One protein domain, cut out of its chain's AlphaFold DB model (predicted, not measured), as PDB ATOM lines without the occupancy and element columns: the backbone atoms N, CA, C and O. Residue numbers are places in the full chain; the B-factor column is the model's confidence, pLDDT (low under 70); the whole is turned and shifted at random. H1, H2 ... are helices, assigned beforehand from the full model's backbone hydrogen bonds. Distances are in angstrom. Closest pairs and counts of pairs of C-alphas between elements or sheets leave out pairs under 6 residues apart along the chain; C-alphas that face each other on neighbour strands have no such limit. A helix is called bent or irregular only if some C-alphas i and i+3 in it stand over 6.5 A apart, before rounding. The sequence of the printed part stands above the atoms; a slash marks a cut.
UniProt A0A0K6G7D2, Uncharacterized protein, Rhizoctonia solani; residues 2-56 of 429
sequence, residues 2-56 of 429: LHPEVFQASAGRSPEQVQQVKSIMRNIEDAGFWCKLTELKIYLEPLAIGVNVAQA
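What this domain is: This is residues 2 to 56 of the 429 residues of an uncharacterized protein of Rhizoctonia solani (UniProt A0A0K6G7D2). A short helical hairpin, H1 and H2, meets the long bent helix H3 near the end of H2, making an open V; residues 26 to 56 stick out free. The printed part has 55 residues with three named helices, H1, H2, H3, no named strand, and is all helix. It is extended, radius of gyration of the C-alphas 17.0 A, spanning 47 by 25 by 21 A.

Where its parts are: H1 is residues 4 to 10, from C-alpha 4 at (124.027, 126.974, 150.944). H2, residues 15 to 29, is 21.0 A long. H3, residues 31 to 54, was assigned as one helix by its hydrogen bonds but is bent: C-alphas 43 and 46 are 6.5 A apart. Arm H3a, residues 31 to 43, is 19.1 A long; H3b, residues 46 to 54, ends at (116.472, 165.238, 137.213).

How they stand to each other: H1 and H2, a hairpin, touch at a shallow tilt of 24 degrees, opposite ways; their closest C-alphas, Gln 8 and Val 21, are 6.5 A apart. H2 and H3a are close but not clearly touching, about perpendicular at 74 degrees; the closest C-alphas, Asn 27 and Phe 33, are 6.2 A apart. H3a and H3b stand at a steep tilt of 39 degrees. H3b is apart from H1 and H2. In H1, H2, H3a and H3b every O i to N i+4 pair is within hydrogen-bond range.

The domain as a whole: The C-alphas farthest apart, Arg 13 and Ala 56, are 47.6 A apart. The printed part has no cut, and both links are tight. Residues 2 to 5, 8 and 11 have pLDDT under 70.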
ATOM      1  N   LEU A   2     119.061 130.499 154.382       49.22
ATOM      2  CA  LEU A   2     118.550 129.187 153.978       49.22
ATOM      3  C   LEU A   2     119.577 128.494 153.063       49.22
ATOM      4  O   LEU A   2     119.913 129.013 152.009       49.22
ATOM      5  N   HIS A   3     120.059 127.338 153.521       61.34
ATOM      6  CA  HIS A   3     120.693 126.237 152.783       61.34
ATOM      7  C   HIS A   3     121.678 126.581 151.637       61.34
ATOM      8  O   HIS A   3     121.321 126.460 150.463       61.34
ATOM      9  N   PRO A   4     122.961 126.862 151.952       64.06
ATOM     10  CA  PRO A   4     124.027 126.974 150.944       64.06
ATOM     11  C   PRO A   4     124.148 125.717 150.063       64.06
ATOM     12  O   PRO A   4     124.455 125.794 148.874       64.06
ATOM     13  N   GLU A   5     123.821 124.558 150.634       67.81
ATOM     14  CA  GLU A   5     123.794 123.259 149.957       67.81
ATOM     15  C   GLU A   5     122.747 123.192 148.832       67.81
ATOM     16  O   GLU A   5     122.993 122.567 147.802       67.81
ATOM     17  N   VAL A   6     121.606 123.880 148.976       71.00
ATOM     18  CA  VAL A   6     120.541 123.917 147.956       71.00
ATOM     19  C   VAL A   6     120.959 124.786 146.771       71.00
ATOM     20  O   VAL A   6     120.753 124.399 145.620       71.00
ATOM     21  N   PHE A   7     121.617 125.918 147.028       71.19
ATOM     22  CA  PHE A   7     122.150 126.775 145.966       71.19
ATOM     23  C   PHE A   7     123.270 126.072 145.190       71.19
ATOM     24  O   PHE A   7     123.305 126.102 143.961       71.19
ATOM     25  N   GLN A   8     124.129 125.331 145.890       68.94
ATOM     26  CA  GLN A   8     125.177 124.535 145.259       68.94
ATOM     27  C   GLN A   8     124.614 123.360 144.444       68.94
ATOM     28  O   GLN A   8     125.127 123.068 143.363       68.94
ATOM     29  N   ALA A   9     123.528 122.735 144.909       70.69
ATOM     30  CA  ALA A   9     122.811 121.698 144.168       70.69
ATOM     31  C   ALA A   9     122.082 122.236 142.921       70.69
ATOM     32  O   ALA A   9     121.877 121.488 141.965       70.69
ATOM     33  N   SER A  10     121.722 123.525 142.898       72.88
ATOM     34  CA  SER A  10     120.999 124.155 141.784       72.88
ATOM     35  C   SER A  10     121.868 124.488 140.560       72.88
ATOM     36  O   SER A  10     121.338 124.699 139.474       72.88
ATOM     37  N   ALA A  11     123.202 124.461 140.699       68.62
ATOM     38  CA  ALA A  11     124.169 124.799 139.646       68.62
ATOM     39  C   ALA A  11     124.228 123.796 138.469       68.62
ATOM     40  O   ALA A  11     124.981 123.996 137.518       68.62
ATOM     41  N   GLY A  12     123.479 122.689 138.537       71.50
ATOM     42  CA  GLY A  12     123.512 121.630 137.528       71.50
ATOM     43  C   GLY A  12     124.850 120.876 137.477       71.50
ATOM     44  O   GLY A  12     125.632 120.878 138.424       71.50
ATOM     45  N   ARG A  13     125.111 120.170 136.365       71.94
ATOM     46  CA  ARG A  13     126.359 119.399 136.150       71.94
ATOM     47  C   ARG A  13     127.434 120.168 135.377       71.94
ATOM     48  O   ARG A  13     128.510 119.616 135.156       71.94
ATOM     49  N   SER A  14     127.149 121.395 134.933       79.69
ATOM     50  CA  SER A  14     128.120 122.183 134.171       79.69
ATOM     51  C   SER A  14     129.267 122.620 135.091       79.69
ATOM     52  O   SER A  14     129.014 123.267 136.111       79.69
ATOM     53  N   PRO A  15     130.529 122.298 134.759       76.44
ATOM     54  CA  PRO A  15     131.672 122.679 135.586       76.44
ATOM     55  C   PRO A  15     131.817 124.204 135.710       76.44
ATOM     56  O   PRO A  15     132.217 124.690 136.765       76.44
ATOM     57  N   GLU A  16     131.426 124.957 134.679       79.75
ATOM     58  CA  GLU A  16     131.455 126.425 134.663       79.75
ATOM     59  C   GLU A  16     130.443 127.025 135.646       79.75
ATOM     60  O   GLU A  16     130.800 127.869 136.468       79.75
ATOM     61  N   GLN A  17     129.203 126.525 135.643       76.56
ATOM     62  CA  GLN A  17     128.143 126.984 136.550       76.56
ATOM     63  C   GLN A  17     128.455 126.629 138.009       76.56
ATOM     64  O   GLN A  17     128.269 127.449 138.907       76.56
ATOM     65  N   VAL A  18     129.019 125.443 138.260       78.31
ATOM     66  CA  VAL A  18     129.482 125.042 139.599       78.31
ATOM     67  C   VAL A  18     130.610 125.955 140.089       78.31
ATOM     68  O   VAL A  18     130.655 126.312 141.270       78.31
ATOM     69  N   GLN A  19     131.527 126.353 139.206       81.31
ATOM     70  CA  GLN A  19     132.612 127.269 139.549       81.31
ATOM     71  C   GLN A  19     132.105 128.697 139.800       81.31
ATOM     72  O   GLN A  19     132.551 129.342 140.750       81.31
ATOM     73  N   GLN A  20     131.123 129.156 139.024       80.94
ATOM     74  CA  GLN A  20     130.455 130.439 139.227       80.94
ATOM     75  C   GLN A  20     129.711 130.481 140.566       80.94
ATOM     76  O   GLN A  20     129.902 131.417 141.341       80.94
ATOM     77  N   VAL A  21     128.954 129.434 140.907       83.00
ATOM     78  CA  VAL A  21     128.260 129.332 142.201       83.00
ATOM     79  C   VAL A  21     129.246 129.319 143.369       83.00
ATOM     80  O   VAL A  21     129.018 130.008 144.360       83.00
ATOM     81  N   LYS A  22     130.386 128.624 143.249       81.50
ATOM     82  CA  LYS A  22     131.458 128.677 144.263       81.50
ATOM     83  C   LYS A  22     132.057 130.078 144.417       81.50
ATOM     84  O   LYS A  22     132.370 130.477 145.536       81.50
ATOM     85  N   SER A  23     132.212 130.820 143.321       83.12
ATOM     86  CA  SER A  23     132.676 132.213 143.348       83.12
ATOM     87  C   SER A  23     131.673 133.128 144.062       83.12
ATOM     88  O   SER A  23     132.046 133.875 144.963       83.12
ATOM     89  N   ILE A  24     130.383 133.004 143.732       83.94
ATOM     90  CA  ILE A  24     129.295 133.770 144.359       83.94
ATOM     91  C   ILE A  24     129.209 133.465 145.859       83.94
ATOM     92  O   ILE A  24     129.193 134.386 146.667       83.94
ATOM     93  N   MET A  25     129.222 132.182 146.233       82.69
ATOM     94  CA  MET A  25     129.264 131.720 147.625       82.69
ATOM     95  C   MET A  25     130.408 132.374 148.406       82.69
ATOM     96  O   MET A  25     130.186 132.923 149.480       82.69
ATOM     97  N   ARG A  26     131.616 132.385 147.831       85.75
ATOM     98  CA  ARG A  26     132.792 133.004 148.451       85.75
ATOM     99  C   ARG A  26     132.609 134.505 148.685       85.75
ATOM    100  O   ARG A  26     133.037 135.002 149.719       85.75
ATOM    101  N   ASN A  27     131.969 135.211 147.753       83.50
ATOM    102  CA  ASN A  27     131.668 136.637 147.904       83.50
ATOM    103  C   ASN A  27     130.570 136.888 148.949       83.50
ATOM    104  O   ASN A  27     130.654 137.858 149.693       83.50
ATOM    105  N   ILE A  28     129.559 136.016 149.038       84.12
ATOM    106  CA  ILE A  28     128.490 136.110 150.046       84.12
ATOM    107  C   ILE A  28     129.037 135.852 151.457       84.12
ATOM    108  O   ILE A  28     128.597 136.498 152.408       84.12
ATOM    109  N   GLU A  29     129.980 134.922 151.604       85.75
ATOM    110  CA  GLU A  29     130.632 134.606 152.881       85.75
ATOM    111  C   GLU A  29     131.680 135.652 153.297       85.75
ATOM    112  O   GLU A  29     132.001 135.767 154.482       85.75
ATOM    113  N   ASP A  30     132.203 136.440 152.353       87.94
ATOM    114  CA  ASP A  30     133.150 137.514 152.637       87.94
ATOM    115  C   ASP A  30     132.449 138.720 153.287       87.94
ATOM    116  O   ASP A  30     131.749 139.501 152.643       87.94
ATOM    117  N   ALA A  31     132.695 138.936 154.580       87.56
ATOM    118  CA  ALA A  31     132.217 140.128 155.279       87.56
ATOM    119  C   ALA A  31     132.731 141.435 154.636       87.56
ATOM    120  O   ALA A  31     132.039 142.454 154.664       87.56
ATOM    121  N   GLY A  32     133.920 141.409 154.020       88.62
ATOM    122  CA  GLY A  32     134.505 142.547 153.315       88.62
ATOM    123  C   GLY A  32     133.691 142.982 152.097       88.62
ATOM    124  O   GLY A  32     133.587 144.183 151.838       88.62
ATOM    125  N   PHE A  33     133.064 142.041 151.386       87.31
ATOM    126  CA  PHE A  33     132.148 142.332 150.285       87.31
ATOM    127  C   PHE A  33     130.956 143.175 150.760       87.31
ATOM    128  O   PHE A  33     130.689 144.236 150.197       87.31
ATOM    129  N   TRP A  34     130.291 142.766 151.842       88.44
ATOM    130  CA  TRP A  34     129.135 143.487 152.387       88.44
ATOM    131  C   TRP A  34     129.499 144.854 152.966       88.44
ATOM    132  O   TRP A  34     128.741 145.813 152.799       88.44
ATOM    133  N   CYS A  35     130.675 144.980 153.592       87.44
ATOM    134  CA  CYS A  35     131.200 146.275 154.026       87.44
ATOM    135  C   CYS A  35     131.391 147.226 152.835       87.44
ATOM    136  O   CYS A  35     130.907 148.356 152.879       87.44
ATOM    137  N   LYS A  36     132.017 146.758 151.746       86.81
ATOM    138  CA  LYS A  36     132.201 147.547 150.515       86.81
ATOM    139  C   LYS A  36     130.877 147.888 149.836       86.81
ATOM    140  O   LYS A  36     130.723 148.995 149.338       86.81
ATOM    141  N   LEU A  37     129.912 146.969 149.827       88.00
ATOM    142  CA  LEU A  37     128.582 147.227 149.274       88.00
ATOM    143  C   LEU A  37     127.829 148.285 150.091       88.00
ATOM    144  O   LEU A  37     127.174 149.162 149.531       88.00
ATOM    145  N   THR A  38     127.960 148.234 151.417       87.25
ATOM    146  CA  THR A  38     127.398 149.249 152.319       87.25
ATOM    147  C   THR A  38     128.053 150.609 152.081       87.25
ATOM    148  O   THR A  38     127.356 151.618 152.024       87.25
ATOM    149  N   GLU A  39     129.372 150.639 151.880       87.69
ATOM    150  CA  GLU A  39     130.102 151.853 151.509       87.69
ATOM    151  C   GLU A  39     129.638 152.399 150.148       87.69
ATOM    152  O   GLU A  39     129.320 153.579 150.025       87.69
ATOM    153  N   LEU A  40     129.501 151.535 149.138       88.69
ATOM    154  CA  LEU A  40     129.016 151.911 147.811       88.69
ATOM    155  C   LEU A  40     127.615 152.527 147.871       88.69
ATOM    156  O   LEU A  40     127.360 153.543 147.227       88.69
ATOM    157  N   LYS A  41     126.718 151.956 148.683       88.50
ATOM    158  CA  LYS A  41     125.373 152.502 148.898       88.50
ATOM    159  C   LYS A  41     125.419 153.953 149.385       88.50
ATOM    160  O   LYS A  41     124.635 154.767 148.904       88.50
ATOM    161  N   ILE A  42     126.348 154.288 150.284       88.75
ATOM    162  CA  ILE A  42     126.514 155.653 150.808       88.75
ATOM    163  C   ILE A  42     126.875 156.639 149.684       88.75
ATOM    164  O   ILE A  42     126.375 157.763 149.680       88.75
ATOM    165  N   TYR A  43     127.701 156.229 148.716       89.12
ATOM    166  CA  TYR A  43     128.070 157.076 147.574       89.12
ATOM    167  C   TYR A  43     126.963 157.183 146.519       89.12
ATOM    168  O   TYR A  43     126.791 158.244 145.916       89.12
ATOM    169  N   LEU A  44     126.206 156.106 146.295       91.25
ATOM    170  CA  LEU A  44     125.153 156.065 145.278       91.25
ATOM    171  C   LEU A  44     123.861 156.753 145.720       91.25
ATOM    172  O   LEU A  44     123.152 157.301 144.882       91.25
ATOM    173  N   GLU A  45     123.543 156.764 147.014       90.50
ATOM    174  CA  GLU A  45     122.286 157.332 147.512       90.50
ATOM    175  C   GLU A  45     122.098 158.821 147.145       90.50
ATOM    176  O   GLU A  45     121.041 159.165 146.607       90.50
ATOM    177  N   PRO A  46     123.087 159.726 147.323       91.19
ATOM    178  CA  PRO A  46     122.966 161.108 146.864       91.19
ATOM    179  C   PRO A  46     122.688 161.229 145.367       91.19
ATOM    180  O   PRO A  46     121.894 162.092 144.987       91.19
ATOM    181  N   LEU A  47     123.310 160.376 144.547       91.56
ATOM    182  CA  LEU A  47     123.122 160.350 143.096       91.56
ATOM    183  C   LEU A  47     121.729 159.838 142.736       91.56
ATOM    184  O   LEU A  47     121.061 160.455 141.918       91.56
ATOM    185  N   ALA A  48     121.242 158.784 143.395       89.69
ATOM    186  CA  ALA A  48     119.897 158.251 143.184       89.69
ATOM    187  C   ALA A  48     118.805 159.287 143.506       89.69
ATOM    188  O   ALA A  48     117.809 159.398 142.788       89.69
ATOM    189  N   ILE A  49     119.005 160.096 144.554       88.31
ATOM    190  CA  ILE A  49     118.124 161.231 144.871       88.31
ATOM    191  C   ILE A  49     118.167 162.271 143.744       88.31
ATOM    192  O   ILE A  49     117.114 162.734 143.306       88.31
ATOM    193  N   GLY A  50     119.365 162.621 143.266       89.44
ATOM    194  CA  GLY A  50     119.535 163.621 142.212       89.44
ATOM    195  C   GLY A  50     118.980 163.186 140.863       89.44
ATOM    196  O   GLY A  50     118.297 163.964 140.207       89.44
ATOM    197  N   VAL A  51     119.161 161.921 140.491       88.88
ATOM    198  CA  VAL A  51     118.554 161.318 139.296       88.88
ATOM    199  C   VAL A  51     117.034 161.376 139.382       88.88
ATOM    200  O   VAL A  51     116.380 161.779 138.423       88.88
ATOM    201  N   ASN A  52     116.463 161.068 140.549       85.50
ATOM    202  CA  ASN A  52     115.026 161.191 140.753       85.50
ATOM    203  C   ASN A  52     114.534 162.631 140.528       85.50
ATOM    204  O   ASN A  52     113.507 162.810 139.874       85.50
ATOM    205  N   VAL A  53     115.267 163.643 141.017       86.06
ATOM    206  CA  VAL A  53     114.985 165.070 140.749       86.06
ATOM    207  C   VAL A  53     115.127 165.398 139.265       86.06
ATOM    208  O   VAL A  53     114.268 166.074 138.708       86.06
ATOM    209  N   ALA A  54     116.179 164.919 138.606       86.38
ATOM    210  CA  ALA A  54     116.472 165.238 137.213       86.38
ATOM    211  C   ALA A  54     115.454 164.629 136.231       86.38
ATOM    212  O   ALA A  54     115.088 165.255 135.240       86.38
ATOM    213  N   GLN A  55     114.951 163.431 136.524       82.25
ATOM    214  CA  GLN A  55     114.056 162.670 135.645       82.25
ATOM    215  C   GLN A  55     112.571 163.022 135.796       82.25
ATOM    216  O   GLN A  55     111.710 162.357 135.220       82.25
ATOM    217  N   ALA A  56     112.218 164.026 136.593       77.31
ATOM    218  CA  ALA A  56     110.816 164.362 136.768       77.31
ATOM    219  C   ALA A  56     110.217 165.048 135.538       77.31
ATOM    220  O   ALA A  56     110.848 165.914 134.944       77.31
TER     221      ALA A  56